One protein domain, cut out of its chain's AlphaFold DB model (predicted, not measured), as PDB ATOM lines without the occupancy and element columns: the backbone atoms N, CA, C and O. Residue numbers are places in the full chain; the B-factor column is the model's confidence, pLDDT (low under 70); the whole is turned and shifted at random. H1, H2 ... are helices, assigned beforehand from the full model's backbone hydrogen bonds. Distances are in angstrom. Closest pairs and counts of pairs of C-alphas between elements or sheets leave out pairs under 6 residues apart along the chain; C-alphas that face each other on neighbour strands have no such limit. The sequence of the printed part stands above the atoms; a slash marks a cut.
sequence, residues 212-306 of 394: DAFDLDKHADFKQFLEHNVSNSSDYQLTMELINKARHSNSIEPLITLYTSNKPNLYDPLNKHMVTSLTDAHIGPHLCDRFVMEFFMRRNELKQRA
ATOM      1  N   ASP A 212     190.291 162.717 157.960       53.25
ATOM      2  CA  ASP A 212     191.325 163.617 158.460       53.25
ATOM      3  C   ASP A 212     191.544 163.262 159.940       53.25
ATOM      4  O   ASP A 212     190.702 163.530 160.800       53.25
ATOM      5  N   ALA A 213     192.631 162.543 160.221       54.06
ATOM      6  CA  ALA A 213     192.932 162.092 161.569       54.06
ATOM      7  C   ALA A 213     193.015 163.328 162.477       54.06
ATOM      8  O   ALA A 213     193.713 164.286 162.140       54.06
ATOM      9  N   PHE A 214     192.320 163.290 163.615       63.19
ATOM     10  CA  PHE A 214     192.200 164.382 164.592       63.19
ATOM     11  C   PHE A 214     191.213 165.518 164.294       63.19
ATOM     12  O   PHE A 214     191.253 166.542 164.977       63.19
ATOM     13  N   ASP A 215     190.262 165.332 163.384       68.44
ATOM     14  CA  ASP A 215     189.193 166.303 163.090       68.44
ATOM     15  C   ASP A 215     188.061 166.372 164.130       68.44
ATOM     16  O   ASP A 215     186.909 166.694 163.825       68.44
ATOM     17  N   LEU A 216     188.358 166.081 165.396       69.50
ATOM     18  CA  LEU A 216     187.368 166.138 166.474       69.50
ATOM     19  C   LEU A 216     186.741 167.540 166.581       69.50
ATOM     20  O   LEU A 216     185.538 167.658 166.798       69.50
ATOM     21  N   ASP A 217     187.525 168.595 166.347       66.25
ATOM     22  CA  ASP A 217     187.114 170.003 166.399       66.25
ATOM     23  C   ASP A 217     186.190 170.449 165.256       66.25
ATOM     24  O   ASP A 217     185.438 171.413 165.423       66.25
ATOM     25  N   LYS A 218     186.190 169.752 164.113       71.00
ATOM     26  CA  LYS A 218     185.283 170.055 162.991       71.00
ATOM     27  C   LYS A 218     183.841 169.632 163.272       71.00
ATOM     28  O   LYS A 218     182.930 170.002 162.525       71.00
ATOM     29  N   HIS A 219     183.608 168.862 164.334       71.88
ATOM     30  CA  HIS A 219     182.287 168.362 164.672       71.88
ATOM     31  C   HIS A 219     181.613 169.193 165.768       71.88
ATOM     32  O   HIS A 219     182.153 169.440 166.846       71.88
ATOM     33  N   ALA A 220     180.386 169.630 165.472       73.38
ATOM     34  CA  ALA A 220     179.602 170.473 166.368       73.38
ATOM     35  C   ALA A 220     179.283 169.783 167.706       73.38
ATOM     36  O   ALA A 220     179.229 170.464 168.724       73.38
ATOM     37  N   ASP A 221     179.133 168.453 167.708       74.44
ATOM     38  CA  ASP A 221     178.896 167.638 168.905       74.44
ATOM     39  C   ASP A 221     180.072 167.702 169.891       74.44
ATOM     40  O   ASP A 221     179.858 167.814 171.095       74.44
ATOM     41  N   PHE A 222     181.309 167.690 169.396       79.06
ATOM     42  CA  PHE A 222     182.496 167.804 170.230       79.06
ATOM     43  C   PHE A 222     182.661 169.210 170.799       79.06
ATOM     44  O   PHE A 222     182.908 169.365 171.993       79.06
ATOM     45  N   LYS A 223     182.465 170.246 169.975       78.88
ATOM     46  CA  LYS A 223     182.516 171.631 170.452       78.88
ATOM     47  C   LYS A 223     181.453 171.891 171.523       78.88
ATOM     48  O   LYS A 223     181.776 172.431 172.577       78.88
ATOM     49  N   GLN A 224     180.221 171.438 171.289       79.81
ATOM     50  CA  GLN A 224     179.132 171.521 172.264       79.81
ATOM     51  C   GLN A 224     179.464 170.735 173.534       79.81
ATOM     52  O   GLN A 224     179.261 171.246 174.633       79.81
ATOM     53  N   PHE A 225     180.039 169.537 173.410       82.06
ATOM     54  CA  PHE A 225     180.491 168.756 174.557       82.06
ATOM     55  C   PHE A 225     181.534 169.498 175.396       82.06
ATOM     56  O   PHE A 225     181.399 169.538 176.620       82.06
ATOM     57  N   LEU A 226     182.536 170.110 174.758       80.94
ATOM     58  CA  LEU A 226     183.546 170.910 175.447       80.94
ATOM     59  C   LEU A 226     182.934 172.137 176.126       80.94
ATOM     60  O   LEU A 226     183.225 172.381 177.290       80.94
ATOM     61  N   GLU A 227     182.052 172.869 175.446       79.25
ATOM     62  CA  GLU A 227     181.375 174.047 176.007       79.25
ATOM     63  C   GLU A 227     180.516 173.702 177.239       79.25
ATOM     64  O   GLU A 227     180.445 174.492 178.179       79.25
ATOM     65  N   HIS A 228     179.895 172.515 177.269       77.81
ATOM     66  CA  HIS A 228     179.048 172.078 178.386       77.81
ATOM     67  C   HIS A 228     179.830 171.449 179.548       77.81
ATOM     68  O   HIS A 228     179.427 171.595 180.703       77.81
ATOM     69  N   ASN A 229     180.920 170.726 179.268       74.62
ATOM     70  CA  ASN A 229     181.609 169.897 180.266       74.62
ATOM     71  C   ASN A 229     182.980 170.436 180.687       74.62
ATOM     72  O   ASN A 229     183.466 170.101 181.766       74.62
ATOM     73  N   VAL A 230     183.600 171.278 179.864       71.19
ATOM     74  CA  VAL A 230     184.894 171.909 180.132       71.19
ATOM     75  C   VAL A 230     184.636 173.392 180.404       71.19
ATOM     76  O   VAL A 230     184.828 174.262 179.564       71.19
ATOM     77  N   SER A 231     184.129 173.669 181.606       61.47
ATOM     78  CA  SER A 231     183.566 174.965 182.015       61.47
ATOM     79  C   SER A 231     184.598 176.068 182.293       61.47
ATOM     80  O   SER A 231     184.229 177.236 182.419       61.47
ATOM     81  N   ASN A 232     185.889 175.733 182.377       69.19
ATOM     82  CA  ASN A 232     186.967 176.700 182.569       69.19
ATOM     83  C   ASN A 232     187.626 177.069 181.231       69.19
ATOM     84  O   ASN A 232     188.093 176.195 180.498       69.19
ATOM     85  N   SER A 233     187.736 178.373 180.953       70.81
ATOM     86  CA  SER A 233     188.379 178.906 179.744       70.81
ATOM     87  C   SER A 233     189.797 178.366 179.513       70.81
ATOM     88  O   SER A 233     190.145 178.072 178.371       70.81
ATOM     89  N   SER A 234     190.585 178.150 180.575       79.12
ATOM     90  CA  SER A 234     191.947 177.615 180.452       79.12
ATOM     91  C   SER A 234     191.967 176.133 180.065       79.12
ATOM     92  O   SER A 234     192.800 175.712 179.269       79.12
ATOM     93  N   ASP A 235     191.038 175.334 180.598       79.00
ATOM     94  CA  ASP A 235     190.953 173.898 180.305       79.00
ATOM     95  C   ASP A 235     190.412 173.664 178.887       79.00
ATOM     96  O   ASP A 235     190.874 172.767 178.178       79.00
ATOM     97  N   TYR A 236     189.484 174.515 178.440       83.12
ATOM     98  CA  TYR A 236     189.014 174.536 177.058       83.12
ATOM     99  C   TYR A 236     190.161 174.876 176.097       83.12
ATOM    100  O   TYR A 236     190.386 174.157 175.124       83.12
ATOM    101  N   GLN A 237     190.931 175.932 176.391       83.38
ATOM    102  CA  GLN A 237     192.092 176.318 175.583       83.38
ATOM    103  C   GLN A 237     193.137 175.204 175.516       83.38
ATOM    104  O   GLN A 237     193.568 174.860 174.419       83.38
ATOM    105  N   LEU A 238     193.474 174.585 176.650       84.19
ATOM    106  CA  LEU A 238     194.422 173.470 176.701       84.19
ATOM    107  C   LEU A 238     193.921 172.250 175.914       84.19
ATOM    108  O   LEU A 238     194.694 171.615 175.199       84.19
ATOM    109  N   THR A 239     192.624 171.937 175.999       84.38
ATOM    110  CA  THR A 239     192.016 170.856 175.206       84.38
ATOM    111  C   THR A 239     192.187 171.117 173.712       84.38
ATOM    112  O   THR A 239     192.657 170.251 172.973       84.38
ATOM    113  N   MET A 240     191.858 172.333 173.271       85.50
ATOM    114  CA  MET A 240     191.989 172.731 171.872       85.50
ATOM    115  C   MET A 240     193.450 172.787 171.418       85.50
ATOM    116  O   MET A 240     193.755 172.391 170.296       85.50
ATOM    117  N   GLU A 241     194.370 173.241 172.270       87.12
ATOM    118  CA  GLU A 241     195.809 173.236 171.995       87.12
ATOM    119  C   GLU A 241     196.319 171.810 171.773       87.12
ATOM    120  O   GLU A 241     196.978 171.553 170.768       87.12
ATOM    121  N   LEU A 242     195.968 170.866 172.653       85.88
ATOM    122  CA  LEU A 242     196.382 169.467 172.534       85.88
ATOM    123  C   LEU A 242     195.819 168.812 171.269       85.88
ATOM    124  O   LEU A 242     196.555 168.119 170.572       85.88
ATOM    125  N   ILE A 243     194.559 169.068 170.916       84.56
ATOM    126  CA  ILE A 243     193.954 168.536 169.681       84.56
ATOM    127  C   ILE A 243     194.633 169.117 168.446       84.56
ATOM    128  O   ILE A 243     195.035 168.380 167.546       84.56
ATOM    129  N   ASN A 244     194.857 170.432 168.433       85.19
ATOM    130  CA  ASN A 244     195.611 171.073 167.366       85.19
ATOM    131  C   ASN A 244     197.031 170.504 167.288       85.19
ATOM    132  O   ASN A 244     197.521 170.246 166.193       85.19
ATOM    133  N   LYS A 245     197.703 170.273 168.417       85.31
ATOM    134  CA  LYS A 245     199.044 169.686 168.455       85.31
ATOM    135  C   LYS A 245     199.036 168.264 167.909       85.31
ATOM    136  O   LYS A 245     199.917 167.946 167.113       85.31
ATOM    137  N   ALA A 246     198.044 167.442 168.261       83.06
ATOM    138  CA  ALA A 246     197.878 166.097 167.710       83.06
ATOM    139  C   ALA A 246     197.774 166.158 166.181       83.06
ATOM    140  O   ALA A 246     198.540 165.488 165.491       83.06
ATOM    141  N   ARG A 247     196.942 167.072 165.661       81.44
ATOM    142  CA  ARG A 247     196.780 167.323 164.223       81.44
ATOM    143  C   ARG A 247     198.074 167.757 163.538       81.44
ATOM    144  O   ARG A 247     198.516 167.107 162.598       81.44
ATOM    145  N   HIS A 248     198.708 168.832 164.008       81.50
ATOM    146  CA  HIS A 248     199.904 169.388 163.362       81.50
ATOM    147  C   HIS A 248     201.111 168.449 163.439       81.50
ATOM    148  O   HIS A 248     201.901 168.389 162.503       81.50
ATOM    149  N   SER A 249     201.265 167.726 164.552       80.94
ATOM    150  CA  SER A 249     202.358 166.762 164.729       80.94
ATOM    151  C   SER A 249     202.047 165.379 164.162       80.94
ATOM    152  O   SER A 249     202.931 164.525 164.146       80.94
ATOM    153  N   ASN A 250     200.810 165.155 163.703       79.50
ATOM    154  CA  ASN A 250     200.299 163.861 163.278       79.50
ATOM    155  C   ASN A 250     200.624 162.744 164.294       79.50
ATOM    156  O   ASN A 250     201.044 161.658 163.898       79.50
ATOM    157  N   SER A 251     200.447 163.007 165.594       79.12
ATOM    158  CA  SER A 251     200.824 162.092 166.683       79.12
ATOM    159  C   SER A 251     199.694 161.884 167.686       79.12
ATOM    160  O   SER A 251     199.023 162.841 168.073       79.12
ATOM    161  N   ILE A 252     199.516 160.644 168.161       78.56
ATOM    162  CA  ILE A 252     198.532 160.311 169.210       78.56
ATOM    163  C   ILE A 252     198.899 160.895 170.588       78.56
ATOM    164  O   ILE A 252     198.058 160.961 171.484       78.56
ATOM    165  N   GLU A 253     200.145 161.342 170.779       81.75
ATOM    166  CA  GLU A 253     200.681 161.752 172.083       81.75
ATOM    167  C   GLU A 253     199.855 162.824 172.807       81.75
ATOM    168  O   GLU A 253     199.557 162.662 174.000       81.75
ATOM    169  N   PRO A 254     199.432 163.911 172.136       84.81
ATOM    170  CA  PRO A 254     198.657 164.947 172.799       84.81
ATOM    171  C   PRO A 254     197.251 164.459 173.174       84.81
ATOM    172  O   PRO A 254     196.728 164.890 174.198       84.81
ATOM    173  N   LEU A 255     196.668 163.510 172.424       79.31
ATOM    174  CA  LEU A 255     195.394 162.880 172.790       79.31
ATOM    175  C   LEU A 255     195.530 161.922 173.975       79.31
ATOM    176  O   LEU A 255     194.649 161.897 174.829       79.31
ATOM    177  N   ILE A 256     196.629 161.165 174.080       78.38
ATOM    178  CA  ILE A 256     196.907 160.363 175.287       78.38
ATOM    179  C   ILE A 256     197.020 161.287 176.492       78.38
ATOM    180  O   ILE A 256     196.439 161.011 177.539       78.38
ATOM    181  N   THR A 257     197.751 162.390 176.341       80.38
ATOM    182  CA  THR A 257     197.897 163.396 177.396       80.38
ATOM    183  C   THR A 257     196.528 163.931 177.797       80.38
ATOM    184  O   THR A 257     196.202 163.923 178.978       80.38
ATOM    185  N   LEU A 258     195.693 164.296 176.825       80.44
ATOM    186  CA  LEU A 258     194.331 164.766 177.050       80.44
ATOM    187  C   LEU A 258     193.450 163.732 177.775       80.44
ATOM    188  O   LEU A 258     192.691 164.090 178.667       80.44
ATOM    189  N   TYR A 259     193.569 162.454 177.413       75.94
ATOM    190  CA  TYR A 259     192.768 161.365 177.978       75.94
ATOM    191  C   TYR A 259     193.240 160.913 179.369       75.94
ATOM    192  O   TYR A 259     192.446 160.409 180.155       75.94
ATOM    193  N   THR A 260     194.530 161.055 179.679       70.62
ATOM    194  CA  THR A 260     195.136 160.526 180.919       70.62
ATOM    195  C   THR A 260     195.465 161.594 181.960       70.62
ATOM    196  O   THR A 260     195.746 161.255 183.112       70.62
ATOM    197  N   SER A 261     195.450 162.873 181.583       66.88
ATOM    198  CA  SER A 261     195.743 163.976 182.499       66.88
ATOM    199  C   SER A 261     194.522 164.352 183.331       66.88
ATOM    200  O   SER A 261     193.399 164.379 182.844       66.88
ATOM    201  N   ASN A 262     194.758 164.740 184.588       62.47
ATOM    202  CA  ASN A 262     193.710 165.280 185.464       62.47
ATOM    203  C   ASN A 262     193.212 166.666 185.007       62.47
ATOM    204  O   ASN A 262     192.148 167.111 185.432       62.47
ATOM    205  N   LYS A 263     194.002 167.367 184.183       64.31
ATOM    206  CA  LYS A 263     193.633 168.623 183.526       64.31
ATOM    207  C   LYS A 263     194.079 168.600 182.060       64.31
ATOM    208  O   LYS A 263     195.243 168.278 181.816       64.31
ATOM    209  N   PRO A 264     193.201 168.963 181.113       63.25
ATOM    210  CA  PRO A 264     191.795 169.315 181.329       63.25
ATOM    211  C   PRO A 264     191.012 168.048 181.723       63.25
ATOM    212  O   PRO A 264     191.332 166.971 181.229       63.25
ATOM    213  N   ASN A 265     190.055 168.140 182.657       71.25
ATOM    214  CA  ASN A 265     189.310 166.971 183.155       71.25
ATOM    215  C   ASN A 265     188.317 166.457 182.093       71.25
ATOM    216  O   ASN A 265     187.106 166.551 182.264       71.25
ATOM    217  N   LEU A 266     188.833 165.993 180.955       76.31
ATOM    218  CA  LEU A 266     188.053 165.527 179.815       76.31
ATOM    219  C   LEU A 266     187.634 164.067 179.988       76.31
ATOM    220  O   LEU A 266     186.575 163.672 179.508       76.31
ATOM    221  N   TYR A 267     188.452 163.274 180.683       74.62
ATOM    222  CA  TYR A 267     188.204 161.851 180.885       74.62
ATOM    223  C   TYR A 267     186.885 161.593 181.618       74.62
ATOM    224  O   TYR A 267     186.064 160.825 181.116       74.62
ATOM    225  N   ASP A 268     186.645 162.243 182.763       71.94
ATOM    226  CA  ASP A 268     185.447 161.967 183.566       71.94
ATOM    227  C   ASP A 268     184.148 162.296 182.803       71.94
ATOM    228  O   ASP A 268     183.262 161.435 182.747       71.94
ATOM    229  N   PRO A 269     184.004 163.475 182.159       74.56
ATOM    230  CA  PRO A 269     182.814 163.782 181.374       74.56
ATOM    231  C   PRO A 269     182.671 162.903 180.132       74.56
ATOM    232  O   PRO A 269     181.558 162.503 179.799       74.56
ATOM    233  N   LEU A 270     183.779 162.556 179.464       74.38
ATOM    234  CA  LEU A 270     183.746 161.697 178.278       74.38
ATOM    235  C   LEU A 270     183.291 160.283 178.653       74.38
ATOM    236  O   LEU A 270     182.439 159.701 177.985       74.38
ATOM    237  N   ASN A 271     183.803 159.748 179.763       69.25
ATOM    238  CA  ASN A 271     183.420 158.441 180.283       69.25
ATOM    239  C   ASN A 271     181.969 158.429 180.789       69.25
ATOM    240  O   ASN A 271     181.219 157.497 180.511       69.25
ATOM    241  N   LYS A 272     181.526 159.503 181.453       69.75
ATOM    242  CA  LYS A 272     180.115 159.674 181.825       69.75
ATOM    243  C   LYS A 272     179.217 159.675 180.586       69.75
ATOM    244  O   LYS A 272     178.228 158.945 180.571       69.75
ATOM    245  N   HIS A 273     179.602 160.399 179.532       67.25
ATOM    246  CA  HIS A 273     178.884 160.389 178.255       67.25
ATOM    247  C   HIS A 273     178.865 158.998 177.614       67.25
ATOM    248  O   HIS A 273     177.818 158.584 177.138       67.25
ATOM    249  N   MET A 274     179.951 158.211 177.665       62.19
ATOM    250  CA  MET A 274     179.933 156.820 177.166       62.19
ATOM    251  C   MET A 274     178.809 155.985 177.796       62.19
ATOM    252  O   MET A 274     178.175 155.166 177.117       62.19
ATOM    253  N   VAL A 275     178.534 156.215 179.079       59.94
ATOM    254  CA  VAL A 275     177.464 155.538 179.817       59.94
ATOM    255  C   VAL A 275     176.093 156.134 179.470       59.94
ATOM    256  O   VAL A 275     175.159 155.380 179.196       59.94
ATOM    257  N   THR A 276     175.964 157.464 179.417       60.09
ATOM    258  CA  THR A 276     174.674 158.176 179.307       60.09
ATOM    259  C   THR A 276     174.311 158.675 177.901       60.09
ATOM    260  O   THR A 276     173.296 159.353 177.747       60.09
ATOM    261  N   SER A 277     175.089 158.333 176.866       56.91
ATOM    262  CA  SER A 277     175.037 158.952 175.524       56.91
ATOM    263  C   SER A 277     173.672 158.937 174.832       56.91
ATOM    264  O   SER A 277     173.405 159.788 173.994       56.91
ATOM    265  N   LEU A 278     172.787 158.000 175.182       54.25
ATOM    266  CA  LEU A 278     171.436 157.896 174.617       54.25
ATOM    267  C   LEU A 278     170.449 158.941 175.171       54.25
ATOM    268  O   LEU A 278     169.336 159.048 174.667       54.25
ATOM    269  N   THR A 279     170.832 159.677 176.218       55.84
ATOM    270  CA  THR A 279     169.949 160.615 176.937       55.84
ATOM    271  C   THR A 279     170.332 162.086 176.787       55.84
ATOM    272  O   THR A 279     169.567 162.947 177.216       55.84
ATOM    273  N   ASP A 280     171.477 162.390 176.171       60.44
ATOM    274  CA  ASP A 280     171.934 163.766 175.980       60.44
ATOM    275  C   ASP A 280     171.467 164.307 174.620       60.44
ATOM    276  O   ASP A 280     171.879 163.824 173.567       60.44
ATOM    277  N   ALA A 281     170.572 165.298 174.635       60.72
ATOM    278  CA  ALA A 281     170.018 165.901 173.422       60.72
ATOM    279  C   ALA A 281     170.988 166.872 172.722       60.72
ATOM    280  O   ALA A 281     170.754 167.244 171.570       60.72
ATOM    281  N   HIS A 282     172.045 167.308 173.412       59.19
ATOM    282  CA  HIS A 282     172.983 168.329 172.944       59.19
ATOM    283  C   HIS A 282     174.313 167.741 172.472       59.19
ATOM    284  O   HIS A 282     175.052 168.414 171.765       59.19
ATOM    285  N   ILE A 283     174.627 166.498 172.834       64.94
ATOM    286  CA  ILE A 283     175.883 165.847 172.464       64.94
ATOM    287  C   ILE A 283     175.570 164.622 171.610       64.94
ATOM    288  O   ILE A 283     174.842 163.721 172.019       64.94
ATOM    289  N   GLY A 284     176.149 164.576 170.408       63.69
ATOM    290  CA  GLY A 284     175.962 163.469 169.475       63.69
ATOM    291  C   GLY A 284     176.274 162.107 170.122       63.69
ATOM    292  O   GLY A 284     177.255 161.979 170.866       63.69
ATOM    293  N   PRO A 285     175.493 161.052 169.816       60.66
ATOM    294  CA  PRO A 285     175.648 159.743 170.455       60.66
ATOM    295  C   PRO A 285     176.991 159.073 170.126       60.66
ATOM    296  O   PRO A 285     177.420 158.181 170.850       60.66
ATOM    297  N   HIS A 286     177.656 159.537 169.063       63.25
ATOM    298  CA  HIS A 286     178.885 158.972 168.508       63.25
ATOM    299  C   HIS A 286     180.156 159.731 168.904       63.25
ATOM    300  O   HIS A 286     181.219 159.474 168.342       63.25
ATOM    301  N   LEU A 287     180.079 160.691 169.833       71.12
ATOM    302  CA  LEU A 287     181.254 161.479 170.200       71.12
ATOM    303  C   LEU A 287     182.403 160.593 170.708       71.12
ATOM    304  O   LEU A 287     183.540 160.716 170.253       71.12
ATOM    305  N   CYS A 288     182.101 159.673 171.622       66.81
ATOM    306  CA  CYS A 288     183.096 158.764 172.185       66.81
ATOM    307  C   CYS A 288     183.621 157.768 171.146       66.81
ATOM    308  O   CYS A 288     184.804 157.435 171.174       66.81
ATOM    309  N   ASP A 289     182.780 157.359 170.191       65.50
ATOM    310  CA  ASP A 289     183.166 156.458 169.101       65.50
ATOM    311  C   ASP A 289     184.325 157.056 168.295       65.50
ATOM    312  O   ASP A 289     185.252 156.347 167.921       65.50
ATOM    313  N   ARG A 290     184.333 158.380 168.092       70.56
ATOM    314  CA  ARG A 290     185.416 159.079 167.384       70.56
ATOM    315  C   ARG A 290     186.738 159.005 168.141       70.56
ATOM    316  O   ARG A 290     187.755 158.705 167.533       70.56
ATOM    317  N   PHE A 291     186.723 159.220 169.459       70.75
ATOM    318  CA  PHE A 291     187.924 159.065 170.285       70.75
ATOM    319  C   PHE A 291     188.453 157.633 170.205       70.75
ATOM    320  O   PHE A 291     189.631 157.431 169.932       70.75
ATOM    321  N   VAL A 292     187.578 156.638 170.373       68.12
ATOM    322  CA  VAL A 292     187.949 155.218 170.265       68.12
ATOM    323  C   VAL A 292     188.556 154.906 168.896       68.12
ATOM    324  O   VAL A 292     189.593 154.246 168.828       68.12
ATOM    325  N   MET A 293     187.963 155.420 167.817       64.94
ATOM    326  CA  MET A 293     188.489 155.245 166.465       64.94
ATOM    327  C   MET A 293     189.871 155.882 166.293       64.94
ATOM    328  O   MET A 293     190.735 155.250 165.696       64.94
ATOM    329  N   GLU A 294     190.129 157.067 166.850       70.31
ATOM    330  CA  GLU A 294     191.460 157.694 166.797       70.31
ATOM    331  C   GLU A 294     192.529 156.832 167.490       70.31
ATOM    332  O   GLU A 294     193.595 156.583 166.920       70.31
ATOM    333  N   PHE A 295     192.233 156.297 168.682       71.50
ATOM    334  CA  PHE A 295     193.144 155.372 169.369       71.50
ATOM    335  C   PHE A 295     193.335 154.066 168.579       71.50
ATOM    336  O   PHE A 295     194.459 153.581 168.455       71.50
ATOM    337  N   PHE A 296     192.267 153.515 167.996       64.06
ATOM    338  CA  PHE A 296     192.321 152.278 167.213       64.06
ATOM    339  C   PHE A 296     193.122 152.429 165.911       64.06
ATOM    340  O   PHE A 296     193.973 151.596 165.583       64.06
ATOM    341  N   MET A 297     192.896 153.514 165.169       62.53
ATOM    342  CA  MET A 297     193.614 153.806 163.926       62.53
ATOM    343  C   MET A 297     195.109 154.021 164.186       62.53
ATOM    344  O   MET A 297     195.942 153.615 163.375       62.53
ATOM    345  N   ARG A 298     195.463 154.566 165.356       67.12
ATOM    346  CA  ARG A 298     196.847 154.811 165.790       67.12
ATOM    347  C   ARG A 298     197.406 153.736 166.712       67.12
ATOM    348  O   ARG A 298     198.416 153.954 167.381       67.12
ATOM    349  N   ARG A 299     196.814 152.538 166.706       62.47
ATOM    350  CA  ARG A 299     197.263 151.395 167.516       62.47
ATOM    351  C   ARG A 299     198.766 151.132 167.417       62.47
ATOM    352  O   ARG A 299     199.387 150.842 168.430       62.47
ATOM    353  N   ASN A 300     199.372 151.311 166.241       60.59
ATOM    354  CA  ASN A 300     200.813 151.124 166.035       60.59
ATOM    355  C   ASN A 300     201.672 152.096 166.866       60.59
ATOM    356  O   ASN A 300     202.719 151.699 167.369       60.59
ATOM    357  N   GLU A 301     201.222 153.340 167.059       67.69
ATOM    358  CA  GLU A 301     201.881 154.308 167.948       67.69
ATOM    359  C   GLU A 301     201.694 153.924 169.427       67.69
ATOM    360  O   GLU A 301     202.582 154.143 170.253       67.69
ATOM    361  N   LEU A 302     200.557 153.306 169.765       66.25
ATOM    362  CA  LEU A 302     200.233 152.846 171.119       66.25
ATOM    363  C   LEU A 302     200.930 151.536 171.502       66.25
ATOM    364  O   LEU A 302     201.149 151.315 172.691       66.25
ATOM    365  N   LYS A 303     201.329 150.696 170.535       62.12
ATOM    366  CA  LYS A 303     202.050 149.432 170.784       62.12
ATOM    367  C   LYS A 303     203.267 149.635 171.683       62.12
ATOM    368  O   LYS A 303     203.486 148.871 172.613       62.12
ATOM    369  N   GLN A 304     204.015 150.716 171.457       59.72
ATOM    370  CA  GLN A 304     205.216 151.054 172.232       59.72
ATOM    371  C   GLN A 304     204.918 151.377 173.707       59.72
ATOM    372  O   GLN A 304     205.835 151.459 174.521       59.72
ATOM    373  N   ARG A 305     203.643 151.591 174.052       61.69
ATOM    374  CA  ARG A 305     203.154 151.899 175.400       61.69
ATOM    375  C   ARG A 305     202.448 150.721 176.060       61.69
ATOM    376  O   ARG A 305     202.048 150.853 177.217       61.69
ATOM    377  N   ALA A 306     202.268 149.608 175.347       61.59
ATOM    378  CA  ALA A 306     201.708 148.402 175.929       61.59
ATOM    379  C   ALA A 306     202.579 147.982 177.115       61.59
ATOM    380  O   ALA A 306     203.808 147.936 177.028       61.59
TER     381      ALA A 306
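AT A GLANCE: This is residues 212 to 306 of the 394 residues of the protein "Hypothetical protein" of Rotaria sp. Silwood1 (UniProt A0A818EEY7). A rounded body of short helices in which the hairpin of H3 and H4 makes one side and H6 the other. H1 lies between H3 and H6, H2 and H5 stand at one end, and H7 makes the opposite end. H2 and H7 touch no other helix, though H2 is near H1, H3, H5 and H6. The printed part has 95 residues and is all helix: seven named helices, H1 to H7 in order, and no named strand. It is compact, with a radius of gyration of the C-alphas of 12.8 A and spans of 37 by 27 by 24 A.

IN THESE COORDINATES: H1 is residues 215 to 218, beginning at C-alpha 215 (189.193, 166.303, 163.090). H2 is residues 220 to 229. H3, the longest, is residues 233 to 249, 23.8 A long. H4 is residues 253 to 260. H5 is residues 267 to 276, and H6 is residues 287 to 297, 15.8 A long. H7 is residues 299 to 303, ending at C-alpha 303 (202.050, 149.432, 170.784).

HOW THE PARTS SIT: H1 touches H3, which meets it with residues 240 to 247 alone; the closest C-alphas, of Leu 216 and Ile 243, are 7.7 A apart. H2 and H3 are close but not clearly touching, the closest C-alphas, of Leu 226 and Tyr 236, being 6.8 A apart. H3, with residues 239 to 246 alone, touches H4 in a helical hairpin; the closest C-alphas, of Leu 242 and Pro 254, are 5.1 A apart, and the tilt of 38 degrees, opposite ways, is only just steep. H5 and H6 only just touch, with 3 pairs of C-alphas within 8 A, the closest being Met 274 and Cys 288 at 6.2 A. H4 and H6 are near each other. H3 and H6 are apart. Every O i to N i+4 pair is within hydrogen-bond range in H2, H3, H4, H5 and H7, against 6 of 7 in H6; H1 is too short for such a pair.

THE WHOLE: The two C-alphas farthest apart, of Ala 281 and Gln 304, are 38.2 A apart. The printed part has no cut, and no link is long. The mean pLDDT of the printed part is 71.3; 43 residues are under 70, among them residues 271 to 286 and 296 to 306.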